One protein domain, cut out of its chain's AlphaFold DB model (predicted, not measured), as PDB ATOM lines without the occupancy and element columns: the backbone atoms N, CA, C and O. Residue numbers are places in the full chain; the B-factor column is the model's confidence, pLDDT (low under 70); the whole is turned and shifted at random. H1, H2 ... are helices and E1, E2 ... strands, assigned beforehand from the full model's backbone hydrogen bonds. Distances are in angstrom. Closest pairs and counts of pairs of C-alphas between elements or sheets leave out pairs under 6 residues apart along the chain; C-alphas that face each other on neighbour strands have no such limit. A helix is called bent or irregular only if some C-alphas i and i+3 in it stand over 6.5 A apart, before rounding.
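Overview. This is residues 45 to 235 of the 365 residues of an uncharacterized protein of Candidatus Poribacteria bacterium (UniProt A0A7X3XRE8). One long, strongly twisted sheet of eleven strands curls round the short helix H1 like a wide, unclosed barrel; residues 142 to 150 link its edge strands E6 and E7. Helix H2 packs on the sheet near E2, E4 and E5, well away from H1. The printed part has 191 residues, in the order H1, E1 to E11, H2; the sheet runs E6 E5 E4 E3 E2 E1 E11 E10 E9 E8 E7, all antiparallel, and the class is mostly strand. It is compact, with a radius of gyration of the C-alphas of 16.4 A, and spans 44 by 42 by 40 A.

Arrangement. H1, residues 45 to 50, is on the sheet, which curls round it; its closest C-alphas to E3, residues 94 to 105, are those of Ser 45 and Ile 102, 6.1 A apart. E1, residues 66 to 72, and E2, residues 77 to 87, form a hairpin, with N 69 and O 80 at 2.9 A. E1 to E6 make a meander, each strand the antiparallel neighbour of the one before, through E4, residues 108 to 117, E5, residues 129 to 132, and E6, residues 139 to 141. N 113 and O 130 are 2.9 A apart between E4 and E5. A second meander holds E7, residues 151 to 163, E8, residues 166 to 178, E9, residues 184 to 192, E10, residues 201 to 206, and E11, residues 209 to 217. E1 and E11 are antiparallel neighbours at 157 degrees, with N 68 and O 215 at 2.9 A. The sheet is a folded sheet, bent back on itself with E9 as hinge: E6 to E1, E11 and E10 face E8 and E7. H2, residues 226 to 233, is on the sheet at a height of 8.9 A. In H1, 0 of 2 O i to N i+4 pairs are within hydrogen-bond range, against 2 of 3 O i to N i+3 pairs; in H2, 2 of 4 O i to N i+4 pairs are.

Along the chain. H1 begins at C-alpha 45, (292.889, -54.532, 61.145). E8 is 34.3 A long, E2 31.4 A, E3 28.7 A, E4 28.5 A and E7 25.9 A. E7 bends by 89 degrees at residue 160. H2 ends at C-alpha 233, (282.214, -49.208, 34.703).

Size, cuts and confidence. The two C-alphas farthest apart, those of Asp 181 and Pro 221, are 46.6 A apart. The printed part has no cut; the links H1 to E1 and E4 to E5 are long. The mean pLDDT of the printed part is 74.7; 70 residues are under 70, among them residues 48 to 59 and 117 to 150.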
ATOM      1  N   SER A  45     293.489 -54.101  62.424       67.38
ATOM      2  CA  SER A  45     292.889 -54.532  61.145       67.38
ATOM      3  C   SER A  45     292.029 -53.464  60.464       67.38
ATOM      4  O   SER A  45     291.781 -53.551  59.267       67.38
ATOM      5  N   LEU A  46     291.568 -52.455  61.204       68.44
ATOM      6  CA  LEU A  46     290.762 -51.353  60.682       68.44
ATOM      7  C   LEU A  46     291.454 -49.995  60.834       68.44
ATOM      8  O   LEU A  46     291.138 -49.063  60.096       68.44
ATOM      9  N   ARG A  47     292.417 -49.857  61.758       71.38
ATOM     10  CA  ARG A  47     293.078 -48.569  62.030       71.38
ATOM     11  C   ARG A  47     293.920 -48.054  60.865       71.38
ATOM     12  O   ARG A  47     293.928 -46.854  60.598       71.38
ATOM     13  N   HIS A  48     294.619 -48.944  60.165       66.50
ATOM     14  CA  HIS A  48     295.461 -48.556  59.029       66.50
ATOM     15  C   HIS A  48     294.639 -47.921  57.889       66.50
ATOM     16  O   HIS A  48     295.144 -47.065  57.167       66.50
ATOM     17  N   LEU A  49     293.339 -48.233  57.804       65.75
ATOM     18  CA  LEU A  49     292.409 -47.650  56.832       65.75
ATOM     19  C   LEU A  49     292.109 -46.157  57.076       65.75
ATOM     20  O   LEU A  49     291.517 -45.495  56.222       65.75
ATOM     21  N   PHE A  50     292.475 -45.590  58.230       62.34
ATOM     22  CA  PHE A  50     292.301 -44.153  58.470       62.34
ATOM     23  C   PHE A  50     293.424 -43.304  57.859       62.34
ATOM     24  O   PHE A  50     293.224 -42.102  57.675       62.34
ATOM     25  N   ILE A  51     294.581 -43.886  57.524       63.81
ATOM     26  CA  ILE A  51     295.729 -43.129  57.006       63.81
ATOM     27  C   ILE A  51     295.466 -42.731  55.557       63.81
ATOM     28  O   ILE A  51     295.064 -43.547  54.734       63.81
ATOM     29  N   ALA A  52     295.649 -41.446  55.245       56.56
ATOM     30  CA  ALA A  52     295.314 -40.922  53.933       56.56
ATOM     31  C   ALA A  52     296.357 -41.302  52.847       56.56
ATOM     32  O   ALA A  52     297.560 -41.228  53.085       56.56
ATOM     33  N   PRO A  53     295.894 -41.606  51.625       50.94
ATOM     34  CA  PRO A  53     296.678 -42.160  50.519       50.94
ATOM     35  C   PRO A  53     297.744 -41.244  49.904       50.94
ATOM     36  O   PRO A  53     298.777 -41.731  49.457       50.94
ATOM     37  N   ALA A  54     297.547 -39.922  49.877       51.91
ATOM     38  CA  ALA A  54     298.534 -39.001  49.294       51.91
ATOM     39  C   ALA A  54     299.931 -39.105  49.940       51.91
ATOM     40  O   ALA A  54     300.920 -38.755  49.309       51.91
ATOM     41  N   GLN A  55     300.019 -39.593  51.182       52.22
ATOM     42  CA  GLN A  55     301.286 -39.815  51.890       52.22
ATOM     43  C   GLN A  55     301.857 -41.230  51.681       52.22
ATOM     44  O   GLN A  55     302.961 -41.513  52.132       52.22
ATOM     45  N   LEU A  56     301.116 -42.100  50.992       56.41
ATOM     46  CA  LEU A  56     301.408 -43.520  50.772       56.41
ATOM     47  C   LEU A  56     301.643 -43.865  49.286       56.41
ATOM     48  O   LEU A  56     301.802 -45.034  48.952       56.41
ATOM     49  N   GLY A  57     301.662 -42.867  48.392       62.50
ATOM     50  CA  GLY A  57     302.021 -43.054  46.978       62.50
ATOM     51  C   GLY A  57     300.898 -43.562  46.068       62.50
ATOM     52  O   GLY A  57     301.173 -44.170  45.052       62.50
ATOM     53  N   VAL A  58     299.624 -43.312  46.375       63.00
ATOM     54  CA  VAL A  58     298.492 -43.889  45.600       63.00
ATOM     55  C   VAL A  58     298.450 -43.531  44.130       63.00
ATOM     56  O   VAL A  58     297.922 -44.290  43.320       63.00
ATOM     57  N   ASP A  59     299.033 -42.394  43.778       68.88
ATOM     58  CA  ASP A  59     299.172 -41.981  42.386       68.88
ATOM     59  C   ASP A  59     300.105 -42.875  41.576       68.88
ATOM     60  O   ASP A  59     300.016 -42.879  40.352       68.88
ATOM     61  N   THR A  60     300.979 -43.628  42.241       75.88
ATOM     62  CA  THR A  60     301.931 -44.529  41.594       75.88
ATOM     63  C   THR A  60     301.442 -45.971  41.553       75.88
ATOM     64  O   THR A  60     302.181 -46.821  41.077       75.88
ATOM     65  N   TRP A  61     300.240 -46.267  42.059       83.44
ATOM     66  CA  TRP A  61     299.714 -47.630  42.054       83.44
ATOM     67  C   TRP A  61     299.132 -48.003  40.689       83.44
ATOM     68  O   TRP A  61     298.287 -47.291  40.124       83.44
ATOM     69  N   GLU A  62     299.534 -49.167  40.198       86.94
ATOM     70  CA  GLU A  62     299.095 -49.743  38.938       86.94
ATOM     71  C   GLU A  62     298.028 -50.822  39.156       86.94
ATOM     72  O   GLU A  62     297.895 -51.429  40.219       86.94
ATOM     73  N   VAL A  63     297.193 -51.039  38.137       87.50
ATOM     74  CA  VAL A  63     296.225 -52.142  38.177       87.50
ATOM     75  C   VAL A  63     297.001 -53.453  38.165       87.50
ATOM     76  O   VAL A  63     297.823 -53.677  37.283       87.50
ATOM     77  N   GLY A  64     296.707 -54.331  39.122       87.88
ATOM     78  CA  GLY A  64     297.464 -55.561  39.332       87.88
ATOM     79  C   GLY A  64     298.386 -55.518  40.549       87.88
ATOM     80  O   GLY A  64     298.766 -56.596  41.007       87.88
ATOM     81  N   ASP A  65     298.674 -54.337  41.106       90.44
ATOM     82  CA  ASP A  65     299.460 -54.208  42.335       90.44
ATOM     83  C   ASP A  65     298.790 -54.952  43.487       90.44
ATOM     84  O   ASP A  65     297.590 -54.812  43.764       90.44
ATOM     85  N   TYR A  66     299.595 -55.749  44.176       93.06
ATOM     86  CA  TYR A  66     299.158 -56.679  45.197       93.06
ATOM     87  C   TYR A  66     300.080 -56.614  46.405       93.06
ATOM     88  O   TYR A  66     301.301 -56.692  46.268       93.06
ATOM     89  N   SER A  67     299.495 -56.605  47.602       92.12
ATOM     90  CA  SER A  67     300.234 -56.991  48.800       92.12
ATOM     91  C   SER A  67     299.412 -57.791  49.793       92.12
ATOM     92  O   SER A  67     298.185 -57.690  49.887       92.12
ATOM     93  N   LYS A  68     300.135 -58.614  50.548       94.31
ATOM     94  CA  LYS A  68     299.626 -59.400  51.660       94.31
ATOM     95  C   LYS A  68     300.331 -58.970  52.931       94.31
ATOM     96  O   LYS A  68     301.549 -58.780  52.953       94.31
ATOM     97  N   TYR A  69     299.549 -58.892  53.991       92.94
ATOM     98  CA  TYR A  69     300.004 -58.537  55.317       92.94
ATOM     99  C   TYR A  69     299.596 -59.608  56.301       92.94
ATOM    100  O   TYR A  69     298.528 -60.208  56.170       92.94
ATOM    101  N   ARG A  70     300.422 -59.793  57.322       94.50
ATOM    102  CA  ARG A  70     300.061 -60.567  58.495       94.50
ATOM    103  C   ARG A  70     299.752 -59.617  59.639       94.50
ATOM    104  O   ARG A  70     300.577 -58.787  60.009       94.50
ATOM    105  N   LEU A  71     298.544 -59.741  60.168       89.75
ATOM    106  CA  LEU A  71     298.129 -59.141  61.422       89.75
ATOM    107  C   LEU A  71     298.357 -60.156  62.537       89.75
ATOM    108  O   LEU A  71     297.661 -61.169  62.602       89.75
ATOM    109  N   GLU A  72     299.317 -59.876  63.403       91.12
ATOM    110  CA  GLU A  72     299.623 -60.665  64.589       91.12
ATOM    111  C   GLU A  72     299.199 -59.902  65.842       91.12
ATOM    112  O   GLU A  72     299.394 -58.696  65.954       91.12
ATOM    113  N   SER A  73     298.613 -60.619  66.792       86.25
ATOM    114  CA  SER A  73     298.344 -60.164  68.154       86.25
ATOM    115  C   SER A  73     298.671 -61.298  69.122       86.25
ATOM    116  O   SER A  73     298.941 -62.427  68.705       86.25
ATOM    117  N   ASN A  74     298.544 -61.057  70.425       80.38
ATOM    118  CA  ASN A  74     298.701 -62.125  71.415       80.38
ATOM    119  C   ASN A  74     297.656 -63.251  71.291       80.38
ATOM    120  O   ASN A  74     297.875 -64.347  71.806       80.38
ATOM    121  N   MET A  75     296.503 -62.990  70.664       76.56
ATOM    122  CA  MET A  75     295.374 -63.928  70.628       76.56
ATOM    123  C   MET A  75     295.165 -64.587  69.266       76.56
ATOM    124  O   MET A  75     294.583 -65.670  69.195       76.56
ATOM    125  N   TYR A  76     295.586 -63.937  68.183       78.25
ATOM    126  CA  TYR A  76     295.308 -64.403  66.830       78.25
ATOM    127  C   TYR A  76     296.360 -63.929  65.829       78.25
ATOM    128  O   TYR A  76     296.987 -62.886  66.004       78.25
ATOM    129  N   SER A  77     296.498 -64.700  64.754       85.81
ATOM    130  CA  SER A  77     297.242 -64.339  63.551       85.81
ATOM    131  C   SER A  77     296.296 -64.457  62.359       85.81
ATOM    132  O   SER A  77     295.531 -65.424  62.267       85.81
ATOM    133  N   ARG A  78     296.288 -63.452  61.483       85.56
ATOM    134  CA  ARG A  78     295.441 -63.425  60.288       85.56
ATOM    135  C   ARG A  78     296.169 -62.776  59.121       85.56
ATOM    136  O   ARG A  78     296.880 -61.794  59.304       85.56
ATOM    137  N   GLU A  79     295.945 -63.293  57.920       91.12
ATOM    138  CA  GLU A  79     296.429 -62.666  56.693       91.12
ATOM    139  C   GLU A  79     295.347 -61.784  56.070       91.12
ATOM    140  O   GLU A  79     294.175 -62.157  56.009       91.12
ATOM    141  N   ILE A  80     295.751 -60.598  55.623       87.06
ATOM    142  CA  ILE A  80     294.890 -59.615  54.967       87.06
ATOM    143  C   ILE A  80     295.528 -59.271  53.628       87.06
ATOM    144  O   ILE A  80     296.727 -58.996  53.555       87.06
ATOM    145  N   THR A  81     294.738 -59.297  52.562       89.88
ATOM    146  CA  THR A  81     295.215 -59.044  51.201       89.88
ATOM    147  C   THR A  81     294.593 -57.784  50.635       89.88
ATOM    148  O   THR A  81     293.419 -57.495  50.866       89.88
ATOM    149  N   PHE A  82     295.395 -57.049  49.872       88.62
ATOM    150  CA  PHE A  82     295.019 -55.809  49.211       88.62
ATOM    151  C   PHE A  82     295.388 -55.908  47.743       88.62
ATOM    152  O   PHE A  82     296.489 -56.345  47.398       88.62
ATOM    153  N   HIS A  83     294.461 -55.508  46.881       89.69
ATOM    154  CA  HIS A  83     294.648 -55.622  45.446       89.69
ATOM    155  C   HIS A  83     294.049 -54.439  44.694       89.69
ATOM    156  O   HIS A  83     292.872 -54.111  44.877       89.69
ATOM    157  N   VAL A  84     294.854 -53.798  43.845       88.12
ATOM    158  CA  VAL A  84     294.382 -52.744  42.941       88.12
ATOM    159  C   VAL A  84     293.674 -53.405  41.775       88.12
ATOM    160  O   VAL A  84     294.280 -53.859  40.805       88.12
ATOM    161  N   ALA A  85     292.357 -53.454  41.899       86.06
ATOM    162  CA  ALA A  85     291.506 -54.230  41.029       86.06
ATOM    163  C   ALA A  85     291.236 -53.536  39.688       86.06
ATOM    164  O   ALA A  85     291.225 -54.167  38.634       86.06
ATOM    165  N   ALA A  86     290.982 -52.230  39.723       81.12
ATOM    166  CA  ALA A  86     290.651 -51.458  38.532       81.12
ATOM    167  C   ALA A  86     290.971 -49.973  38.725       81.12
ATOM    168  O   ALA A  86     290.982 -49.467  39.847       81.12
ATOM    169  N   ALA A  87     291.175 -49.260  37.623       77.44
ATOM    170  CA  ALA A  87     291.124 -47.802  37.584       77.44
ATOM    171  C   ALA A  87     289.767 -47.367  37.015       77.44
ATOM    172  O   ALA A  87     289.207 -48.080  36.185       77.44
ATOM    173  N   VAL A  88     289.229 -46.233  37.475       71.06
ATOM    174  CA  VAL A  88     287.968 -45.703  36.917       71.06
ATOM    175  C   VAL A  88     288.182 -45.221  35.485       71.06
ATOM    176  O   VAL A  88     287.404 -45.563  34.610       71.06
ATOM    177  N   ASP A  89     289.261 -44.483  35.254       68.88
ATOM    178  CA  ASP A  89     289.773 -44.135  33.932       68.88
ATOM    179  C   ASP A  89     291.312 -43.985  33.998       68.88
ATOM    180  O   ASP A  89     291.868 -43.807  35.089       68.88
ATOM    181  N   GLU A  90     292.011 -44.076  32.857       61.41
ATOM    182  CA  GLU A  90     293.487 -43.989  32.779       61.41
ATOM    183  C   GLU A  90     294.046 -42.652  33.301       61.41
ATOM    184  O   GLU A  90     295.180 -42.592  33.769       61.41
ATOM    185  N   SER A  91     293.242 -41.586  33.260       60.62
ATOM    186  CA  SER A  91     293.596 -40.245  33.738       60.62
ATOM    187  C   SER A  91     293.196 -39.983  35.196       60.62
ATOM    188  O   SER A  91     293.536 -38.944  35.766       60.62
ATOM    189  N   SER A  92     292.453 -40.903  35.812       65.00
ATOM    190  CA  SER A  92     291.874 -40.724  37.129       65.00
ATOM    191  C   SER A  92     292.834 -41.223  38.190       65.00
ATOM    192  O   SER A  92     293.298 -42.363  38.191       65.00
ATOM    193  N   HIS A  93     293.019 -40.385  39.200       69.94
ATOM    194  CA  HIS A  93     293.648 -40.761  40.459       69.94
ATOM    195  C   HIS A  93     292.734 -41.645  41.328       69.94
ATOM    196  O   HIS A  93     292.845 -41.637  42.554       69.94
ATOM    197  N   GLU A  94     291.748 -42.325  40.729       75.44
ATOM    198  CA  GLU A  94     290.756 -43.127  41.431       75.44
ATOM    199  C   GLU A  94     290.915 -44.608  41.096       75.44
ATOM    200  O   GLU A  94     290.846 -45.013  39.936       75.44
ATOM    201  N   LYS A  95     291.102 -45.425  42.135       78.62
ATOM    202  CA  LYS A  95     291.389 -46.856  42.006       78.62
ATOM    203  C   LYS A  95     290.417 -47.667  42.852       78.62
ATOM    204  O   LYS A  95     290.121 -47.289  43.985       78.62
ATOM    205  N   TRP A  96     289.924 -48.775  42.318       81.56
ATOM    206  CA  TRP A  96     289.195 -49.780  43.079       81.56
ATOM    207  C   TRP A  96     290.189 -50.666  43.814       81.56
ATOM    208  O   TRP A  96     291.011 -51.332  43.192       81.56
ATOM    209  N   LEU A  97     290.095 -50.672  45.138       83.44
ATOM    210  CA  LEU A  97     290.877 -51.537  46.006       83.44
ATOM    211  C   LEU A  97     289.978 -52.667  46.508       83.44
ATOM    212  O   LEU A  97     288.967 -52.406  47.167       83.44
ATOM    213  N   ARG A  98     290.347 -53.910  46.201       87.06
ATOM    214  CA  ARG A  98     289.777 -55.103  46.830       87.06
ATOM    215  C   ARG A  98     290.576 -55.415  48.081       87.06
ATOM    216  O   ARG A  98     291.804 -55.434  48.045       87.06
ATOM    217  N   THR A  99     289.867 -55.690  49.164       84.56
ATOM    218  CA  THR A  99     290.456 -56.108  50.429       84.56
ATOM    219  C   THR A  99     289.785 -57.375  50.934       84.56
ATOM    220  O   THR A  99     288.558 -57.432  50.987       84.56
ATOM    221  N   SER A 100     290.570 -58.368  51.338       82.50
ATOM    222  CA  SER A 100     290.062 -59.638  51.870       82.50
ATOM    223  C   SER A 100     290.751 -59.980  53.189       82.50
ATOM    224  O   SER A 100     291.875 -59.550  53.440       82.50
ATOM    225  N   GLY A 101     290.068 -60.736  54.054       74.88
ATOM    226  CA  GLY A 101     290.606 -61.157  55.354       74.88
ATOM    227  C   GLY A 101     290.471 -60.122  56.479       74.88
ATOM    228  O   GLY A 101     290.912 -60.370  57.597       74.88
ATOM    229  N   ILE A 102     289.834 -58.965  56.258       67.19
ATOM    230  CA  ILE A 102     289.595 -57.998  57.352       67.19
ATOM    231  C   ILE A 102     288.521 -58.514  58.316       67.19
ATOM    232  O   ILE A 102     288.690 -58.430  59.533       67.19
ATOM    233  N   ILE A 103     287.416 -59.048  57.791       61.62
ATOM    234  CA  ILE A 103     286.235 -59.427  58.573       61.62
ATOM    235  C   ILE A 103     285.863 -60.871  58.245       61.62
ATOM    236  O   ILE A 103     285.763 -61.240  57.079       61.62
ATOM    237  N   ASP A 104     285.635 -61.653  59.297       52.12
ATOM    238  CA  ASP A 104     285.046 -62.987  59.212       52.12
ATOM    239  C   ASP A 104     283.621 -62.895  59.774       52.12
ATOM    240  O   ASP A 104     283.434 -62.497  60.929       52.12
ATOM    241  N   ILE A 105     282.622 -63.222  58.951       47.44
ATOM    242  CA  ILE A 105     281.230 -63.355  59.382       47.44
ATOM    243  C   ILE A 105     280.831 -64.818  59.212       47.44
ATOM    244  O   ILE A 105     280.705 -65.317  58.100       47.44
ATOM    245  N   ASN A 106     280.578 -65.503  60.330       47.50
ATOM    246  CA  ASN A 106     280.146 -66.906  60.354       47.50
ATOM    247  C   ASN A 106     281.096 -67.891  59.641       47.50
ATOM    248  O   ASN A 106     280.628 -68.891  59.097       47.50
ATOM    249  N   ARG A 107     282.416 -67.675  59.734       50.03
ATOM    250  CA  ARG A 107     283.477 -68.456  59.065       50.03
ATOM    251  C   ARG A 107     283.518 -68.265  57.554       50.03
ATOM    252  O   ARG A 107     284.061 -69.113  56.846       50.03
ATOM    253  N   THR A 108     282.939 -67.170  57.080       50.53
ATOM    254  CA  THR A 108     283.005 -66.762  55.688       50.53
ATOM    255  C   THR A 108     283.728 -65.430  55.622       50.53
ATOM    256  O   THR A 108     283.320 -64.451  56.258       50.53
ATOM    257  N   ASP A 109     284.803 -65.401  54.842       59.56
ATOM    258  CA  ASP A 109     285.559 -64.180  54.619       59.56
ATOM    259  C   ASP A 109     284.719 -63.191  53.810       59.56
ATOM    260  O   ASP A 109     284.145 -63.515  52.765       59.56
ATOM    261  N   VAL A 110     284.641 -61.965  54.318       65.94
ATOM    262  CA  VAL A 110     284.005 -60.854  53.617       65.94
ATOM    263  C   VAL A 110     285.066 -60.097  52.837       65.94
ATOM    264  O   VAL A 110     286.121 -59.730  53.361       65.94
ATOM    265  N   GLU A 111     284.753 -59.827  51.578       73.88
ATOM    266  CA  GLU A 111     285.528 -58.954  50.721       73.88
ATOM    267  C   GLU A 111     284.964 -57.540  50.752       73.88
ATOM    268  O   GLU A 111     283.756 -57.314  50.661       73.88
ATOM    269  N   VAL A 112     285.866 -56.572  50.832       75.88
ATOM    270  CA  VAL A 112     285.537 -55.153  50.793       75.88
ATOM    271  C   VAL A 112     286.114 -54.566  49.518       75.88
ATOM    272  O   VAL A 112     287.325 -54.585  49.304       75.88
ATOM    273  N   TRP A 113     285.246 -54.013  48.683       76.06
ATOM    274  CA  TRP A 113     285.618 -53.326  47.455       76.06
ATOM    275  C   TRP A 113     285.356 -51.838  47.632       76.06
ATOM    276  O   TRP A 113     284.213 -51.415  47.827       76.06
ATOM    277  N   ARG A 114     286.413 -51.027  47.574       73.88
ATOM    278  CA  ARG A 114     286.318 -49.589  47.840       73.88
ATOM    279  C   ARG A 114     286.927 -48.774  46.717       73.88
ATOM    280  O   ARG A 114     288.032 -49.055  46.262       73.88
ATOM    281  N   LEU A 115     286.236 -47.705  46.336       73.56
ATOM    282  CA  LEU A 115     286.791 -46.714  45.430       73.56
ATOM    283  C   LEU A 115     287.649 -45.698  46.195       73.56
ATOM    284  O   LEU A 115     287.139 -44.880  46.966       73.56
ATOM    285  N   LEU A 116     288.951 -45.710  45.938       71.81
ATOM    286  CA  LEU A 116     289.932 -44.813  46.532       71.81
ATOM    287  C   LEU A 116     290.211 -43.599  45.645       71.81
ATOM    288  O   LEU A 116     289.879 -43.569  44.462       71.81
ATOM    289  N   ASN A 117     290.770 -42.544  46.231       66.69
ATOM    290  CA  ASN A 117     291.509 -41.513  45.498       66.69
ATOM    291  C   ASN A 117     292.667 -40.999  46.346       66.69
ATOM    292  O   ASN A 117     292.734 -41.319  47.525       66.69
ATOM    293  N   THR A 118     293.497 -40.114  45.798       63.53
ATOM    294  CA  THR A 118     294.602 -39.438  46.512       63.53
ATOM    295  C   THR A 118     294.251 -38.822  47.855       63.53
ATOM    296  O   THR A 118     295.109 -38.686  48.722       63.53
ATOM    297  N   ARG A 119     292.992 -38.443  48.074       53.62
ATOM    298  CA  ARG A 119     292.558 -37.743  49.286       53.62
ATOM    299  C   ARG A 119     291.885 -38.661  50.310       53.62
ATOM    300  O   ARG A 119     291.570 -38.195  51.403       53.62
ATOM    301  N   SER A 120     291.630 -39.933  49.988       49.88
ATOM    302  CA  SER A 120     290.751 -40.795  50.785       49.88
ATOM    303  C   SER A 120     291.076 -42.291  50.662       49.88
ATOM    304  O   SER A 120     290.732 -42.896  49.651       49.88
ATOM    305  N   ILE A 121     291.615 -42.894  51.735       46.09
ATOM    306  CA  ILE A 121     291.517 -44.345  52.053       46.09
ATOM    307  C   ILE A 121     290.376 -44.605  53.052       46.09
ATOM    308  O   ILE A 121     289.976 -45.749  53.271       46.09
ATOM    309  N   ARG A 122     289.788 -43.531  53.603       45.94
ATOM    310  CA  ARG A 122     288.856 -43.579  54.731       45.94
ATOM    311  C   ARG A 122     287.794 -44.671  54.543       45.94
ATOM    312  O   ARG A 122     287.158 -44.683  53.485       45.94
ATOM    313  N   PRO A 123     287.480 -45.461  55.584       37.00
ATOM    314  CA  PRO A 123     286.257 -46.269  55.659       37.00
ATOM    315  C   PRO A 123     284.976 -45.410  55.755       37.00
ATOM    316  O   PRO A 123     284.043 -45.717  56.483       37.00
ATOM    317  N   GLY A 124     284.938 -44.277  55.052       36.38
ATOM    318  CA  GLY A 124     283.890 -43.271  55.169       36.38
ATOM    319  C   GLY A 124     284.077 -42.047  54.273       36.38
ATOM    320  O   GLY A 124     283.706 -40.941  54.661       36.38
ATOM    321  N   GLY A 125     284.704 -42.203  53.102       39.25
ATOM    322  CA  GLY A 125     284.682 -41.163  52.068       39.25
ATOM    323  C   GLY A 125     283.293 -41.038  51.431       39.25
ATOM    324  O   GLY A 125     282.458 -41.918  51.576       39.25
ATOM    325  N   SER A 126     283.033 -39.982  50.660       40.72
ATOM    326  CA  SER A 126     281.786 -39.806  49.887       40.72
ATOM    327  C   SER A 126     281.640 -40.785  48.704       40.72
ATOM    328  O   SER A 126     280.993 -40.461  47.707       40.72
ATOM    329  N   LYS A 127     282.329 -41.927  48.747       51.16
ATOM    330  CA  LYS A 127     282.513 -42.859  47.635       51.16
ATOM    331  C   LYS A 127     281.920 -44.224  47.962       51.16
ATOM    332  O   LYS A 127     281.744 -44.559  49.126       51.16
ATOM    333  N   ALA A 128     281.600 -44.972  46.910       55.06
ATOM    334  CA  ALA A 128     280.985 -46.285  47.009       55.06
ATOM    335  C   ALA A 128     281.917 -47.295  47.700       55.06
ATOM    336  O   ALA A 128     283.097 -47.409  47.355       55.06
ATOM    337  N   GLU A 129     281.346 -48.031  48.647       62.25
ATOM    338  CA  GLU A 129     281.917 -49.227  49.248       62.25
ATOM    339  C   GLU A 129     280.929 -50.374  49.052       62.25
ATOM    340  O   GLU A 129     279.721 -50.221  49.263       62.25
ATOM    341  N   VAL A 130     281.453 -51.510  48.608       60.56
ATOM    342  CA  VAL A 130     280.677 -52.709  48.327       60.56
ATOM    343  C   VAL A 130     281.232 -53.840  49.171       60.56
ATOM    344  O   VAL A 130     282.419 -54.159  49.094       60.56
ATOM    345  N   LEU A 131     280.358 -54.439  49.972       60.91
ATOM    346  CA  LEU A 131     280.662 -55.672  50.679       60.91
ATOM    347  C   LEU A 131     280.236 -56.844  49.809       60.91
ATOM    348  O   LEU A 131     279.105 -56.884  49.314       60.91
ATOM    349  N   PHE A 132     281.154 -57.779  49.621       57.03
ATOM    350  CA  PHE A 132     280.945 -58.955  48.805       57.03
ATOM    351  C   PHE A 132     281.329 -60.216  49.569       57.03
ATOM    352  O   PHE A 132     282.334 -60.274  50.272       57.03
ATOM    353  N   THR A 133     280.510 -61.241  49.401       60.38
ATOM    354  CA  THR A 133     280.760 -62.587  49.896       60.38
ATOM    355  C   THR A 133     280.441 -63.533  48.754       60.38
ATOM    356  O   THR A 133     279.481 -63.306  48.015       60.38
ATOM    357  N   GLU A 134     281.248 -64.573  48.580       52.66
ATOM    358  CA  GLU A 134     281.051 -65.529  47.495       52.66
ATOM    359  C   GLU A 134     279.621 -66.104  47.510       52.66
ATOM    360  O   GLU A 134     279.097 -66.491  48.554       52.66
ATOM    361  N   GLY A 135     278.961 -66.099  46.345       42.16
ATOM    362  CA  GLY A 135     277.572 -66.549  46.192       42.16
ATOM    363  C   GLY A 135     276.498 -65.585  46.720       42.16
ATOM    364  O   GLY A 135     275.311 -65.868  46.556       42.16
ATOM    365  N   ALA A 136     276.877 -64.446  47.312       44.19
ATOM    366  CA  ALA A 136     275.951 -63.433  47.812       44.19
ATOM    367  C   ALA A 136     275.776 -62.257  46.834       44.19
ATOM    368  O   ALA A 136     276.671 -61.918  46.058       44.19
ATOM    369  N   ILE A 137     274.612 -61.601  46.899       42.00
ATOM    370  CA  ILE A 137     274.379 -60.327  46.203       42.00
ATOM    371  C   ILE A 137     275.176 -59.239  46.949       42.00
ATOM    372  O   ILE A 137     275.076 -59.184  48.173       42.00
ATOM    373  N   PRO A 138     275.957 -58.376  46.274       49.16
ATOM    374  CA  PRO A 138     276.768 -57.369  46.928       49.16
ATOM    375  C   PRO A 138     275.871 -56.333  47.594       49.16
ATOM    376  O   PRO A 138     274.868 -55.897  47.023       49.16
ATOM    377  N   PHE A 139     276.266 -55.895  48.784       49.62
ATOM    378  CA  PHE A 139     275.540 -54.871  49.521       49.62
ATOM    379  C   PHE A 139     276.311 -53.561  49.464       49.62
ATOM    380  O   PHE A 139     277.499 -53.494  49.792       49.62
ATOM    381  N   TYR A 140     275.615 -52.501  49.061       49.78
ATOM    382  CA  TYR A 140     276.144 -51.153  49.169       49.78
ATOM    383  C   TYR A 140     276.042 -50.709  50.614       49.78
ATOM    384  O   TYR A 140     274.947 -50.614  51.170       49.78
ATOM    385  N   THR A 141     277.175 -50.369  51.211       44.28
ATOM    386  CA  THR A 141     277.135 -49.628  52.462       44.28
ATOM    387  C   THR A 141     277.159 -48.151  52.110       44.28
ATOM    388  O   THR A 141     278.080 -47.647  51.468       44.28
ATOM    389  N   HIS A 142     276.111 -47.420  52.499       37.84
ATOM    390  CA  HIS A 142     276.280 -45.982  52.638       37.84
ATOM    391  C   HIS A 142     277.285 -45.790  53.769       37.84
ATOM    392  O   HIS A 142     277.015 -46.276  54.874       37.84
ATOM    393  N   PRO A 143     278.426 -45.126  53.524       41.03
ATOM    394  CA  PRO A 143     279.392 -44.900  54.575       41.03
ATOM    395  C   PRO A 143     278.674 -44.148  55.691       41.03
ATOM    396  O   PRO A 143     278.288 -42.987  55.533       41.03
ATOM    397  N   ARG A 144     278.436 -44.827  56.822       39.00
ATOM    398  CA  ARG A 144     278.042 -44.138  58.050       39.00
ATOM    399  C   ARG A 144     279.160 -43.157  58.301       39.00
ATOM    400  O   ARG A 144     280.306 -43.589  58.338       39.00
ATOM    401  N   GLY A 145     278.821 -41.870  58.381       39.75
ATOM    402  CA  GLY A 145     279.784 -40.779  58.444       39.75
ATOM    403  C   GLY A 145     280.889 -41.090  59.441       39.75
ATOM    404  O   GLY A 145     280.719 -40.876  60.640       39.75
ATOM    405  N   ALA A 146     282.009 -41.617  58.936       41.75
ATOM    406  CA  ALA A 146     283.220 -41.741  59.708       41.75
ATOM    407  C   ALA A 146     283.550 -40.309  60.074       41.75
ATOM    408  O   ALA A 146     283.663 -39.440  59.201       41.75
ATOM    409  N   VAL A 147     283.550 -40.045  61.372       45.91
ATOM    410  CA  VAL A 147     283.606 -38.677  61.836       45.91
ATOM    411  C   VAL A 147     284.896 -38.062  61.270       45.91
ATOM    412  O   VAL A 147     285.947 -38.698  61.380       45.91
ATOM    413  N   PRO A 148     284.822 -36.922  60.552       51.19
ATOM    414  CA  PRO A 148     285.854 -36.461  59.618       51.19
ATOM    415  C   PRO A 148     287.036 -35.823  60.348       51.19
ATOM    416  O   PRO A 148     287.470 -34.716  60.033       51.19
ATOM    417  N   TYR A 149     287.540 -36.508  61.359       63.69
ATOM    418  CA  TYR A 149     288.631 -36.040  62.166       63.69
ATOM    419  C   TYR A 149     289.933 -36.129  61.372       63.69
ATOM    420  O   TYR A 149     290.207 -37.149  60.732       63.69
ATOM    421  N   PRO A 150     290.727 -35.050  61.349       68.19
ATOM    422  CA  PRO A 150     291.992 -35.046  60.640       68.19
ATOM    423  C   PRO A 150     292.955 -36.049  61.280       68.19
ATOM    424  O   PRO A 150     293.133 -36.066  62.500       68.19
ATOM    425  N   VAL A 151     293.581 -36.872  60.439       75.56
ATOM    426  CA  VAL A 151     294.751 -37.671  60.813       75.56
ATOM    427  C   VAL A 151     295.985 -36.796  60.644       75.56
ATOM    428  O   VAL A 151     296.163 -36.151  59.611       75.56
ATOM    429  N   TYR A 152     296.833 -36.781  61.661       78.81
ATOM    430  CA  TYR A 152     298.123 -36.115  61.671       78.81
ATOM    431  C   TYR A 152     299.211 -37.179  61.738       78.81
ATOM    432  O   TYR A 152     299.215 -37.979  62.671       78.81
ATOM    433  N   LEU A 153     300.131 -37.165  60.778       82.94
ATOM    434  CA  LEU A 153     301.341 -37.976  60.836       82.94
ATOM    435  C   LEU A 153     302.474 -37.138  61.425       82.94
ATOM    436  O   LEU A 153     302.852 -36.108  60.868       82.94
ATOM    437  N   GLU A 154     302.977 -37.558  62.577       89.06
ATOM    438  CA  GLU A 154     304.150 -36.983  63.225       89.06
ATOM    439  C   GLU A 154     305.377 -37.781  62.778       89.06
ATOM    440  O   GLU A 154     305.486 -38.963  63.094       89.06
ATOM    441  N   TYR A 155     306.260 -37.165  61.992       89.62
ATOM    442  CA  TYR A 155     307.479 -37.818  61.513       89.62
ATOM    443  C   TYR A 155     308.463 -38.035  62.665       89.62
ATOM    444  O   TYR A 155     308.792 -37.088  63.380       89.62
ATOM    445  N   ILE A 156     308.928 -39.274  62.823       94.88
ATOM    446  CA  ILE A 156     309.896 -39.672  63.848       94.88
ATOM    447  C   ILE A 156     311.306 -39.726  63.253       94.88
ATOM    448  O   ILE A 156     312.238 -39.181  63.842       94.88
ATOM    449  N   GLY A 157     311.474 -40.363  62.092       94.38
ATOM    450  CA  GLY A 157     312.788 -40.575  61.485       94.38
ATOM    451  C   GLY A 157     312.773 -41.561  60.320       94.38
ATOM    452  O   GLY A 157     311.711 -41.991  59.873       94.38
ATOM    453  N   GLU A 158     313.961 -41.924  59.842       96.12
ATOM    454  CA  GLU A 158     314.153 -43.028  58.894       96.12
ATOM    455  C   GLU A 158     314.660 -44.260  59.647       96.12
ATOM    456  O   GLU A 158     315.488 -44.133  60.551       96.12
ATOM    457  N   GLU A 159     314.179 -45.442  59.275       97.25
ATOM    458  CA  GLU A 159     314.531 -46.708  59.920       97.25
ATOM    459  C   GLU A 159     314.528 -47.842  58.893       97.25
ATOM    460  O   GLU A 159     313.634 -47.906  58.048       97.25
ATOM    461  N   ASP A 160     315.512 -48.738  58.961       97.81
ATOM    462  CA  ASP A 160     315.514 -49.962  58.160       97.81
ATOM    463  C   ASP A 160     314.650 -51.023  58.852       97.81
ATOM    464  O   ASP A 160     314.920 -51.431  59.982       97.81
ATOM    465  N   VAL A 161     313.597 -51.469  58.170       97.31
ATOM    466  CA  VAL A 161     312.619 -52.426  58.690       97.31
ATOM    467  C   VAL A 161     312.777 -53.757  57.972       97.31
ATOM    468  O   VAL A 161     312.568 -53.851  56.764       97.31
ATOM    469  N   GLU A 162     313.135 -54.794  58.721       97.50
ATOM    470  CA  GLU A 162     313.177 -56.174  58.235       97.50
ATOM    471  C   GLU A 162     311.784 -56.812  58.295       97.50
ATOM    472  O   GLU A 162     311.116 -56.740  59.329       97.50
ATOM    473  N   THR A 163     311.362 -57.427  57.190       95.88
ATOM    474  CA  THR A 163     310.133 -58.223  57.070       95.88
ATOM    475  C   THR A 163     310.431 -59.575  56.421       95.88
ATOM    476  O   THR A 163     311.549 -59.843  55.974       95.88
ATOM    477  N   ALA A 164     309.414 -60.433  56.300       92.75
ATOM    478  CA  ALA A 164     309.546 -61.753  55.676       92.75
ATOM    479  C   ALA A 164     310.035 -61.730  54.211       92.75
ATOM    480  O   ALA A 164     310.492 -62.759  53.711       92.75
ATOM    481  N   ILE A 165     309.936 -60.589  53.519       94.94
ATOM    482  CA  ILE A 165     310.324 -60.448  52.105       94.94
ATOM    483  C   ILE A 165     311.564 -59.579  51.885       94.94
ATOM    484  O   ILE A 165     311.953 -59.356  50.740       94.94
ATOM    485  N   GLY A 166     312.205 -59.111  52.958       95.56
ATOM    486  CA  GLY A 166     313.452 -58.353  52.894       95.56
ATOM    487  C   GLY A 166     313.469 -57.136  53.810       95.56
ATOM    488  O   GLY A 166     312.586 -56.935  54.641       95.56
ATOM    489  N   THR A 167     314.503 -56.314  53.652       96.94
ATOM    490  CA  THR A 167     314.687 -55.084  54.428       96.94
ATOM    491  C   THR A 167     314.299 -53.870  53.595       96.94
ATOM    492  O   THR A 167     314.775 -53.701  52.473       96.94
ATOM    493  N   PHE A 168     313.471 -53.000  54.165       94.94
ATOM    494  CA  PHE A 168     313.016 -51.768  53.534       94.94
ATOM    495  C   PHE A 168     313.518 -50.562  54.311       94.94
ATOM    496  O   PHE A 168     313.342 -50.483  55.524       94.94
ATOM    497  N   LYS A 169     314.063 -49.575  53.599       95.56
ATOM    498  CA  LYS A 169     314.343 -48.265  54.183       95.56
ATOM    499  C   LYS A 169     313.034 -47.492  54.323       95.56
ATOM    500  O   LYS A 169     312.443 -47.100  53.316       95.56
ATOM    501  N   CYS A 170     312.554 -47.311  55.544       94.00
ATOM    502  CA  CYS A 170     311.234 -46.761  55.828       94.00
ATOM    503  C   CYS A 170     311.291 -45.360  56.424       94.00
ATOM    504  O   CYS A 170     312.225 -44.995  57.134       94.00
ATOM    505  N   GLN A 171     310.226 -44.600  56.190       91.88
ATOM    506  CA  GLN A 171     309.901 -43.414  56.970       91.88
ATOM    507  C   GLN A 171     308.997 -43.824  58.135       91.88
ATOM    508  O   GLN A 171     307.942 -44.428  57.933       91.88
ATOM    509  N   HIS A 172     309.413 -43.504  59.352       94.06
ATOM    510  CA  HIS A 172     308.708 -43.832  60.581       94.06
ATOM    511  C   HIS A 172     307.846 -42.643  61.025       94.06
ATOM    512  O   HIS A 172     308.335 -41.519  61.176       94.06
ATOM    513  N   TYR A 173     306.557 -42.896  61.251       90.81
ATOM    514  CA  TYR A 173     305.602 -41.917  61.752       90.81
ATOM    515  C   TYR A 173     304.803 -42.432  62.948       90.81
ATOM    516  O   TYR A 173     304.452 -43.608  63.041       90.81
ATOM    517  N   PHE A 174     304.383 -41.495  63.795       91.44
ATOM    518  CA  PHE A 174     303.321 -41.709  64.768       91.44
ATOM    519  C   PHE A 174     302.038 -41.018  64.302       91.44
ATOM    520  O   PHE A 174     301.973 -39.790  64.185       91.44
ATOM    521  N   ALA A 175     300.997 -41.798  64.021       86.75
ATOM    522  CA  ALA A 175     299.710 -41.275  63.597       86.75
ATOM    523  C   ALA A 175     298.858 -40.872  64.805       86.75
ATOM    524  O   ALA A 175     298.690 -41.620  65.774       86.75
ATOM    525  N   ARG A 176     298.252 -39.689  64.716       85.12
ATOM    526  CA  ARG A 176     297.312 -39.158  65.705       85.12
ATOM    527  C   ARG A 176     296.029 -38.700  65.032       85.12
ATOM    528  O   ARG A 176     296.068 -38.158  63.934       85.12
ATOM    529  N   LEU A 177     294.899 -38.840  65.710       77.81
ATOM    530  CA  LEU A 177     293.594 -38.403  65.219       77.81
ATOM    531  C   LEU A 177     293.100 -37.203  66.040       77.81
ATOM    532  O   LEU A 177     293.178 -37.207  67.270       77.81
ATOM    533  N   GLY A 178     292.643 -36.144  65.368       75.44
ATOM    534  CA  GLY A 178     292.166 -34.919  66.018       75.44
ATOM    535  C   GLY A 178     290.745 -35.048  66.568       75.44
ATOM    536  O   GLY A 178     289.812 -35.231  65.807       75.44
ATOM    537  N   SER A 179     290.561 -34.896  67.872       74.69
ATOM    538  CA  SER A 179     289.271 -34.944  68.572       74.69
ATOM    539  C   SER A 179     288.465 -33.626  68.421       74.69
ATOM    540  O   SER A 179     289.066 -32.574  68.180       74.69
ATOM    541  N   PRO A 180     287.116 -33.622  68.571       71.50
ATOM    542  CA  PRO A 180     286.257 -32.417  68.537       71.50
ATOM    543  C   PRO A 180     286.665 -31.257  69.438       71.50
ATOM    544  O   PRO A 180     286.341 -30.097  69.170       71.50
ATOM    545  N   ASP A 181     287.295 -31.593  70.553       73.50
ATOM    546  CA  ASP A 181     287.773 -30.676  71.580       73.50
ATOM    547  C   ASP A 181     289.151 -30.079  71.243       73.50
ATOM    548  O   ASP A 181     289.615 -29.182  71.941       73.50
ATOM    549  N   GLY A 182     289.777 -30.516  70.144       78.38
ATOM    550  CA  GLY A 182     291.092 -30.066  69.691       78.38
ATOM    551  C   GLY A 182     292.261 -30.903  70.218       78.38
ATOM    552  O   GLY A 182     293.404 -30.642  69.837       78.38
ATOM    553  N   HIS A 183     292.014 -31.920  71.050       82.31
ATOM    554  CA  HIS A 183     293.060 -32.838  71.495       82.31
ATOM    555  C   HIS A 183     293.459 -33.827  70.389       82.31
ATOM    556  O   HIS A 183     292.688 -34.124  69.480       82.31
ATOM    557  N   LYS A 184     294.685 -34.357  70.455       84.19
ATOM    558  CA  LYS A 184     295.180 -35.379  69.521       84.19
ATOM    559  C   LYS A 184     295.264 -36.725  70.230       84.19
ATOM    560  O   LYS A 184     296.098 -36.890  71.118       84.19
ATOM    561  N   ALA A 185     294.434 -37.676  69.819       80.44
ATOM    562  CA  ALA A 185     294.467 -39.040  70.329       80.44
ATOM    563  C   ALA A 185     295.482 -39.885  69.535       80.44
ATOM    564  O   ALA A 185     295.552 -39.741  68.311       80.44
ATOM    565  N   PRO A 186     296.276 -40.749  70.190       84.62
ATOM    566  CA  PRO A 186     297.145 -41.693  69.491       84.62
ATOM    567  C   PRO A 186     296.304 -42.684  68.672       84.62
ATOM    568  O   PRO A 186     295.291 -43.185  69.159       84.62
ATOM    569  N   LEU A 187     296.708 -42.939  67.424       82.62
ATOM    570  CA  LEU A 187     296.001 -43.842  66.515       82.62
ATOM    571  C   LEU A 187     296.789 -45.133  66.290       82.62
ATOM    572  O   LEU A 187     296.259 -46.203  66.574       82.62
ATOM    573  N   LEU A 188     298.008 -45.016  65.754       88.06
ATOM    574  CA  LEU A 188     298.927 -46.124  65.483       88.06
ATOM    575  C   LEU A 188     300.334 -45.599  65.163       88.06
ATOM    576  O   LEU A 188     300.502 -44.432  64.816       88.06
ATOM    577  N   GLU A 189     301.328 -46.470  65.247       94.06
ATOM    578  CA  GLU A 189     302.700 -46.235  64.785       94.06
ATOM    579  C   GLU A 189     302.902 -46.935  63.435       94.06
ATOM    580  O   GLU A 189     302.402 -48.046  63.252       94.06
ATOM    581  N   LEU A 190     303.570 -46.297  62.472       91.94
ATOM    582  CA  LEU A 190     303.708 -46.827  61.111       91.94
ATOM    583  C   LEU A 190     305.092 -46.599  60.511       91.94
ATOM    584  O   LEU A 190     305.710 -45.552  60.696       91.94
ATOM    585  N   TRP A 191     305.500 -47.546  59.681       93.62
ATOM    586  CA  TRP A 191     306.681 -47.482  58.837       93.62
ATOM    587  C   TRP A 191     306.227 -47.586  57.394       93.62
ATOM    588  O   TRP A 191     305.656 -48.603  56.990       93.62
ATOM    589  N   SER A 192     306.449 -46.524  56.626       90.44
ATOM    590  CA  SER A 192     306.046 -46.459  55.228       90.44
ATOM    591  C   SER A 192     307.238 -46.518  54.282       90.44
ATOM    592  O   SER A 192     308.330 -46.033  54.581       90.44
ATOM    593  N   ASN A 193     307.024 -47.121  53.119       88.56
ATOM    594  CA  ASN A 193     307.951 -47.098  51.999       88.56
ATOM    595  C   ASN A 193     307.134 -46.961  50.708       88.56
ATOM    596  O   ASN A 193     306.228 -47.752  50.455       88.56
ATOM    597  N   ALA A 194     307.453 -45.949  49.899       82.75
ATOM    598  CA  ALA A 194     306.710 -45.630  48.680       82.75
ATOM    599  C   ALA A 194     306.777 -46.730  47.603       82.75
ATOM    600  O   ALA A 194     305.932 -46.752  46.717       82.75
ATOM    601  N   LEU A 195     307.753 -47.640  47.680       83.94
ATOM    602  CA  LEU A 195     307.887 -48.778  46.767       83.94
ATOM    603  C   LEU A 195     306.928 -49.931  47.099       83.94
ATOM    604  O   LEU A 195     306.851 -50.892  46.344       83.94
ATOM    605  N   VAL A 196     306.217 -49.873  48.230       86.88
ATOM    606  CA  VAL A 196     305.297 -50.934  48.648       86.88
ATOM    607  C   VAL A 196     303.876 -50.591  48.223       86.88
ATOM    608  O   VAL A 196     303.190 -49.818  48.882       86.88
ATOM    609  N   ALA A 197     303.390 -51.187  47.141       85.50
ATOM    610  CA  ALA A 197     301.999 -51.041  46.721       85.50
ATOM    611  C   ALA A 197     301.085 -52.146  47.312       85.50
ATOM    612  O   ALA A 197     301.553 -53.224  47.683       85.50
ATOM    613  N   PRO A 198     299.766 -51.917  47.459       80.38
ATOM    614  CA  PRO A 198     299.060 -50.661  47.313       80.38
ATOM    615  C   PRO A 198     298.674 -50.111  48.687       80.38
ATOM    616  O   PRO A 198     297.527 -49.749  48.896       80.38
ATOM    617  N   LEU A 199     299.569 -50.119  49.675       81.88
ATOM    618  CA  LEU A 199     299.318 -49.410  50.938       81.88
ATOM    619  C   LEU A 199     300.457 -48.477  51.326       81.88
ATOM    620  O   LEU A 199     300.256 -47.641  52.195       81.88
ATOM    621  N   GLY A 200     301.647 -48.602  50.746       84.56
ATOM    622  CA  GLY A 200     302.828 -47.856  51.170       84.56
ATOM    623  C   GLY A 200     303.282 -48.194  52.589       84.56
ATOM    624  O   GLY A 200     304.146 -47.503  53.113       84.56
ATOM    625  N   ILE A 201     302.694 -49.203  53.241       88.81
ATOM    626  CA  ILE A 201     302.955 -49.584  54.632       88.81
ATOM    627  C   ILE A 201     303.837 -50.827  54.615       88.81
ATOM    628  O   ILE A 201     303.489 -51.821  53.998       88.81
ATOM    629  N   VAL A 202     304.963 -50.784  55.319       92.56
ATOM    630  CA  VAL A 202     305.815 -51.958  55.559       92.56
ATOM    631  C   VAL A 202     305.437 -52.610  56.884       92.56
ATOM    632  O   VAL A 202     305.313 -53.830  56.977       92.56
ATOM    633  N   ARG A 203     305.203 -51.783  57.906       94.44
ATOM    634  CA  ARG A 203     304.774 -52.212  59.235       94.44
ATOM    635  C   ARG A 203     303.848 -51.165  59.841       94.44
ATOM    636  O   ARG A 203     304.053 -49.966  59.661       94.44
ATOM    637  N   ALA A 204     302.854 -51.604  60.596       93.06
ATOM    638  CA  ALA A 204     302.086 -50.772  61.507       93.06
ATOM    639  C   ALA A 204     301.941 -51.485  62.852       93.06
ATOM    640  O   ALA A 204     301.839 -52.708  62.905       93.06
ATOM    641  N   ARG A 205     301.940 -50.723  63.944       93.75
ATOM    642  CA  ARG A 205     301.835 -51.248  65.304       93.75
ATOM    643  C   ARG A 205     300.818 -50.462  66.109       93.75
ATOM    644  O   ARG A 205     300.745 -49.232  66.040       93.75
ATOM    645  N   TRP A 206     300.060 -51.183  66.922       89.94
ATOM    646  CA  TRP A 206     299.228 -50.593  67.952       89.94
ATOM    647  C   TRP A 206     299.091 -51.546  69.132       89.94
ATOM    648  O   TRP A 206     298.592 -52.650  68.966       89.94
ATOM    649  N   GLN A 207     299.487 -51.097  70.326       86.94
ATOM    650  CA  GLN A 207     299.492 -51.937  71.530       86.94
ATOM    651  C   GLN A 207     300.263 -53.245  71.280       86.94
ATOM    652  O   GLN A 207     301.461 -53.186  71.005       86.94
ATOM    653  N   ASP A 208     299.598 -54.393  71.382       85.00
ATOM    654  CA  ASP A 208     300.146 -55.721  71.119       85.00
ATOM    655  C   ASP A 208     299.889 -56.232  69.695       85.00
ATOM    656  O   ASP A 208     300.313 -57.335  69.361       85.00
ATOM    657  N   GLU A 209     299.212 -55.449  68.855       86.88
ATOM    658  CA  GLU A 209     298.944 -55.800  67.466       86.88
ATOM    659  C   GLU A 209     300.053 -55.273  66.545       86.88
ATOM    660  O   GLU A 209     300.454 -54.102  66.612       86.88
ATOM    661  N   VAL A 210     300.521 -56.133  65.641       93.31
ATOM    662  CA  VAL A 210     301.499 -55.825  64.595       93.31
ATOM    663  C   VAL A 210     300.920 -56.228  63.249       93.31
ATOM    664  O   VAL A 210     300.466 -57.348  63.057       93.31
ATOM    665  N   PHE A 211     300.933 -55.298  62.306       92.75
ATOM    666  CA  PHE A 211     300.495 -55.489  60.934       92.75
ATOM    667  C   PHE A 211     301.705 -55.327  60.021       92.75
ATOM    668  O   PHE A 211     302.207 -54.216  59.858       92.75
ATOM    669  N   GLU A 212     302.210 -56.426  59.473       95.81
ATOM    670  CA  GLU A 212     303.487 -56.455  58.762       95.81
ATOM    671  C   GLU A 212     303.350 -57.031  57.355       95.81
ATOM    672  O   GLU A 212     302.595 -57.974  57.116       95.81
ATOM    673  N   LEU A 213     304.091 -56.445  56.419       95.19
ATOM    674  CA  LEU A 213     304.153 -56.863  55.028       95.19
ATOM    675  C   LEU A 213     304.824 -58.235  54.880       95.19
ATOM    676  O   LEU A 213     305.963 -58.426  55.303       95.19
ATOM    677  N   VAL A 214     304.147 -59.166  54.208       96.44
ATOM    678  CA  VAL A 214     304.660 -60.529  53.973       96.44
ATOM    679  C   VAL A 214     304.734 -60.920  52.502       96.44
ATOM    680  O   VAL A 214     305.331 -61.940  52.180       96.44
ATOM    681  N   GLU A 215     304.120 -60.154  51.600       95.56
ATOM    682  CA  GLU A 215     304.193 -60.401  50.159       95.56
ATOM    683  C   GLU A 215     303.855 -59.130  49.377       95.56
ATOM    684  O   GLU A 215     302.909 -58.426  49.734       95.56
ATOM    685  N   THR A 216     304.575 -58.874  48.283       92.75
ATOM    686  CA  THR A 216     304.246 -57.854  47.273       92.75
ATOM    687  C   THR A 216     304.396 -58.451  45.881       92.75
ATOM    688  O   THR A 216     305.333 -59.219  45.645       92.75
ATOM    689  N   ARG A 217     303.501 -58.114  44.951       90.81
ATOM    690  CA  ARG A 217     303.615 -58.498  43.537       90.81
ATOM    691  C   ARG A 217     303.006 -57.435  42.636       90.81
ATOM    692  O   ARG A 217     301.960 -56.883  42.966       90.81
ATOM    693  N   ASP A 218     303.595 -57.296  41.457       85.88
ATOM    694  CA  ASP A 218     303.082 -56.442  40.390       85.88
ATOM    695  C   ASP A 218     302.456 -57.317  39.299       85.88
ATOM    696  O   ASP A 218     302.887 -58.454  39.065       85.88
ATOM    697  N   GLY A 219     301.408 -56.812  38.644       81.88
ATOM    698  CA  GLY A 219     300.705 -57.543  37.585       81.88
ATOM    699  C   GLY A 219     300.033 -58.840  38.056       81.88
ATOM    700  O   GLY A 219     299.883 -59.777  37.268       81.88
ATOM    701  N   TYR A 220     299.646 -58.929  39.333       85.31
ATOM    702  CA  TYR A 220     299.006 -60.125  39.876       85.31
ATOM    703  C   TYR A 220     297.648 -60.363  39.192       85.31
ATOM    704  O   TYR A 220     296.767 -59.496  39.266       85.31
ATOM    705  N   PRO A 221     297.442 -61.524  38.536       79.56
ATOM    706  CA  PRO A 221     296.181 -61.812  37.879       79.56
ATOM    707  C   PRO A 221     295.106 -62.077  38.929       79.56
ATOM    708  O   PRO A 221     295.274 -62.890  39.838       79.56
ATOM    709  N   PHE A 222     293.965 -61.424  38.775       80.81
ATOM    710  CA  PHE A 222     292.784 -61.685  39.581       80.81
ATOM    711  C   PHE A 222     291.537 -61.504  38.718       80.81
ATOM    712  O   PHE A 222     291.566 -60.836  37.681       80.81
ATOM    713  N   GLU A 223     290.434 -62.097  39.156       78.62
ATOM    714  CA  GLU A 223     289.159 -61.970  38.473       78.62
ATOM    715  C   GLU A 223     288.218 -61.056  39.261       78.62
ATOM    716  O   GLU A 223     287.962 -61.273  40.446       78.62
ATOM    717  N   ILE A 224     287.683 -60.033  38.590       79.19
ATOM    718  CA  ILE A 224     286.579 -59.235  39.126       79.19
ATOM    719  C   ILE A 224     285.292 -60.047  38.938       79.19
ATOM    720  O   ILE A 224     284.987 -60.416  37.797       79.19
ATOM    721  N   PRO A 225     284.495 -60.301  39.990       73.12
ATOM    722  CA  PRO A 225     283.186 -60.928  39.836       73.12
ATOM    723  C   PRO A 225     282.352 -60.200  38.775       73.12
ATOM    724  O   PRO A 225     282.278 -58.973  38.793       73.12
ATOM    725  N   GLU A 226     281.732 -60.934  37.845       70.31
ATOM    726  CA  GLU A 226     280.974 -60.361  36.714       70.31
ATOM    727  C   GLU A 226     279.972 -59.293  37.174       70.31
ATOM    728  O   GLU A 226     279.967 -58.176  36.666       70.31
ATOM    729  N   MET A 227     279.241 -59.592  38.248       65.31
ATOM    730  CA  MET A 227     278.270 -58.700  38.882       65.31
ATOM    731  C   MET A 227     278.855 -57.362  39.374       65.31
ATOM    732  O   MET A 227     278.127 -56.380  39.485       65.31
ATOM    733  N   LEU A 228     280.161 -57.294  39.659       69.44
ATOM    734  CA  LEU A 228     280.849 -56.058  40.039       69.44
ATOM    735  C   LEU A 228     281.434 -55.306  38.834       69.44
ATOM    736  O   LEU A 228     281.648 -54.097  38.936       69.44
ATOM    737  N   ARG A 229     281.670 -55.966  37.691       71.88
ATOM    738  CA  ARG A 229     282.304 -55.335  36.514       71.88
ATOM    739  C   ARG A 229     281.468 -54.186  35.965       71.88
ATOM    740  O   ARG A 229     282.005 -53.105  35.723       71.88
ATOM    741  N   ASP A 230     280.162 -54.391  35.831       66.06
ATOM    742  CA  ASP A 230     279.252 -53.365  35.314       66.06
ATOM    743  C   ASP A 230     279.113 -52.202  36.300       66.06
ATOM    744  O   ASP A 230     279.143 -51.033  35.917       66.06
ATOM    745  N   MET A 231     279.078 -52.509  37.601       63.31
ATOM    746  CA  MET A 231     279.051 -51.503  38.662       63.31
ATOM    747  C   MET A 231     280.284 -50.600  38.662       63.31
ATOM    748  O   MET A 231     280.164 -49.393  38.878       63.31
ATOM    749  N   MET A 232     281.464 -51.161  38.399       66.00
ATOM    750  CA  MET A 232     282.719 -50.408  38.359       66.00
ATOM    751  C   MET A 232     282.853 -49.540  37.100       66.00
ATOM    752  O   MET A 232     283.506 -48.500  37.163       66.00
ATOM    753  N   ARG A 233     282.203 -49.925  35.993       59.56
ATOM    754  CA  ARG A 233     282.214 -49.208  34.703       59.56
ATOM    755  C   ARG A 233     281.225 -48.039  34.613       59.56
ATOM    756  O   ARG A 233     281.420 -47.135  33.805       59.56
ATOM    757  N   MET A 234     280.202 -47.989  35.468       47.47
ATOM    758  CA  MET A 234     279.076 -47.038  35.387       47.47
ATOM    759  C   MET A 234     279.405 -45.533  35.577       47.47
ATOM    760  O   MET A 234     278.487 -44.710  35.649       47.47
ATOM    761  N   ARG A 235     280.679 -45.115  35.657       45.91
ATOM    762  CA  ARG A 235     281.041 -43.684  35.738       45.91
ATOM    763  C   ARG A 235     281.367 -43.043  34.386       45.91
ATOM    764  O   ARG A 235     281.131 -41.841  34.248       45.91
TER     765      ARG A 235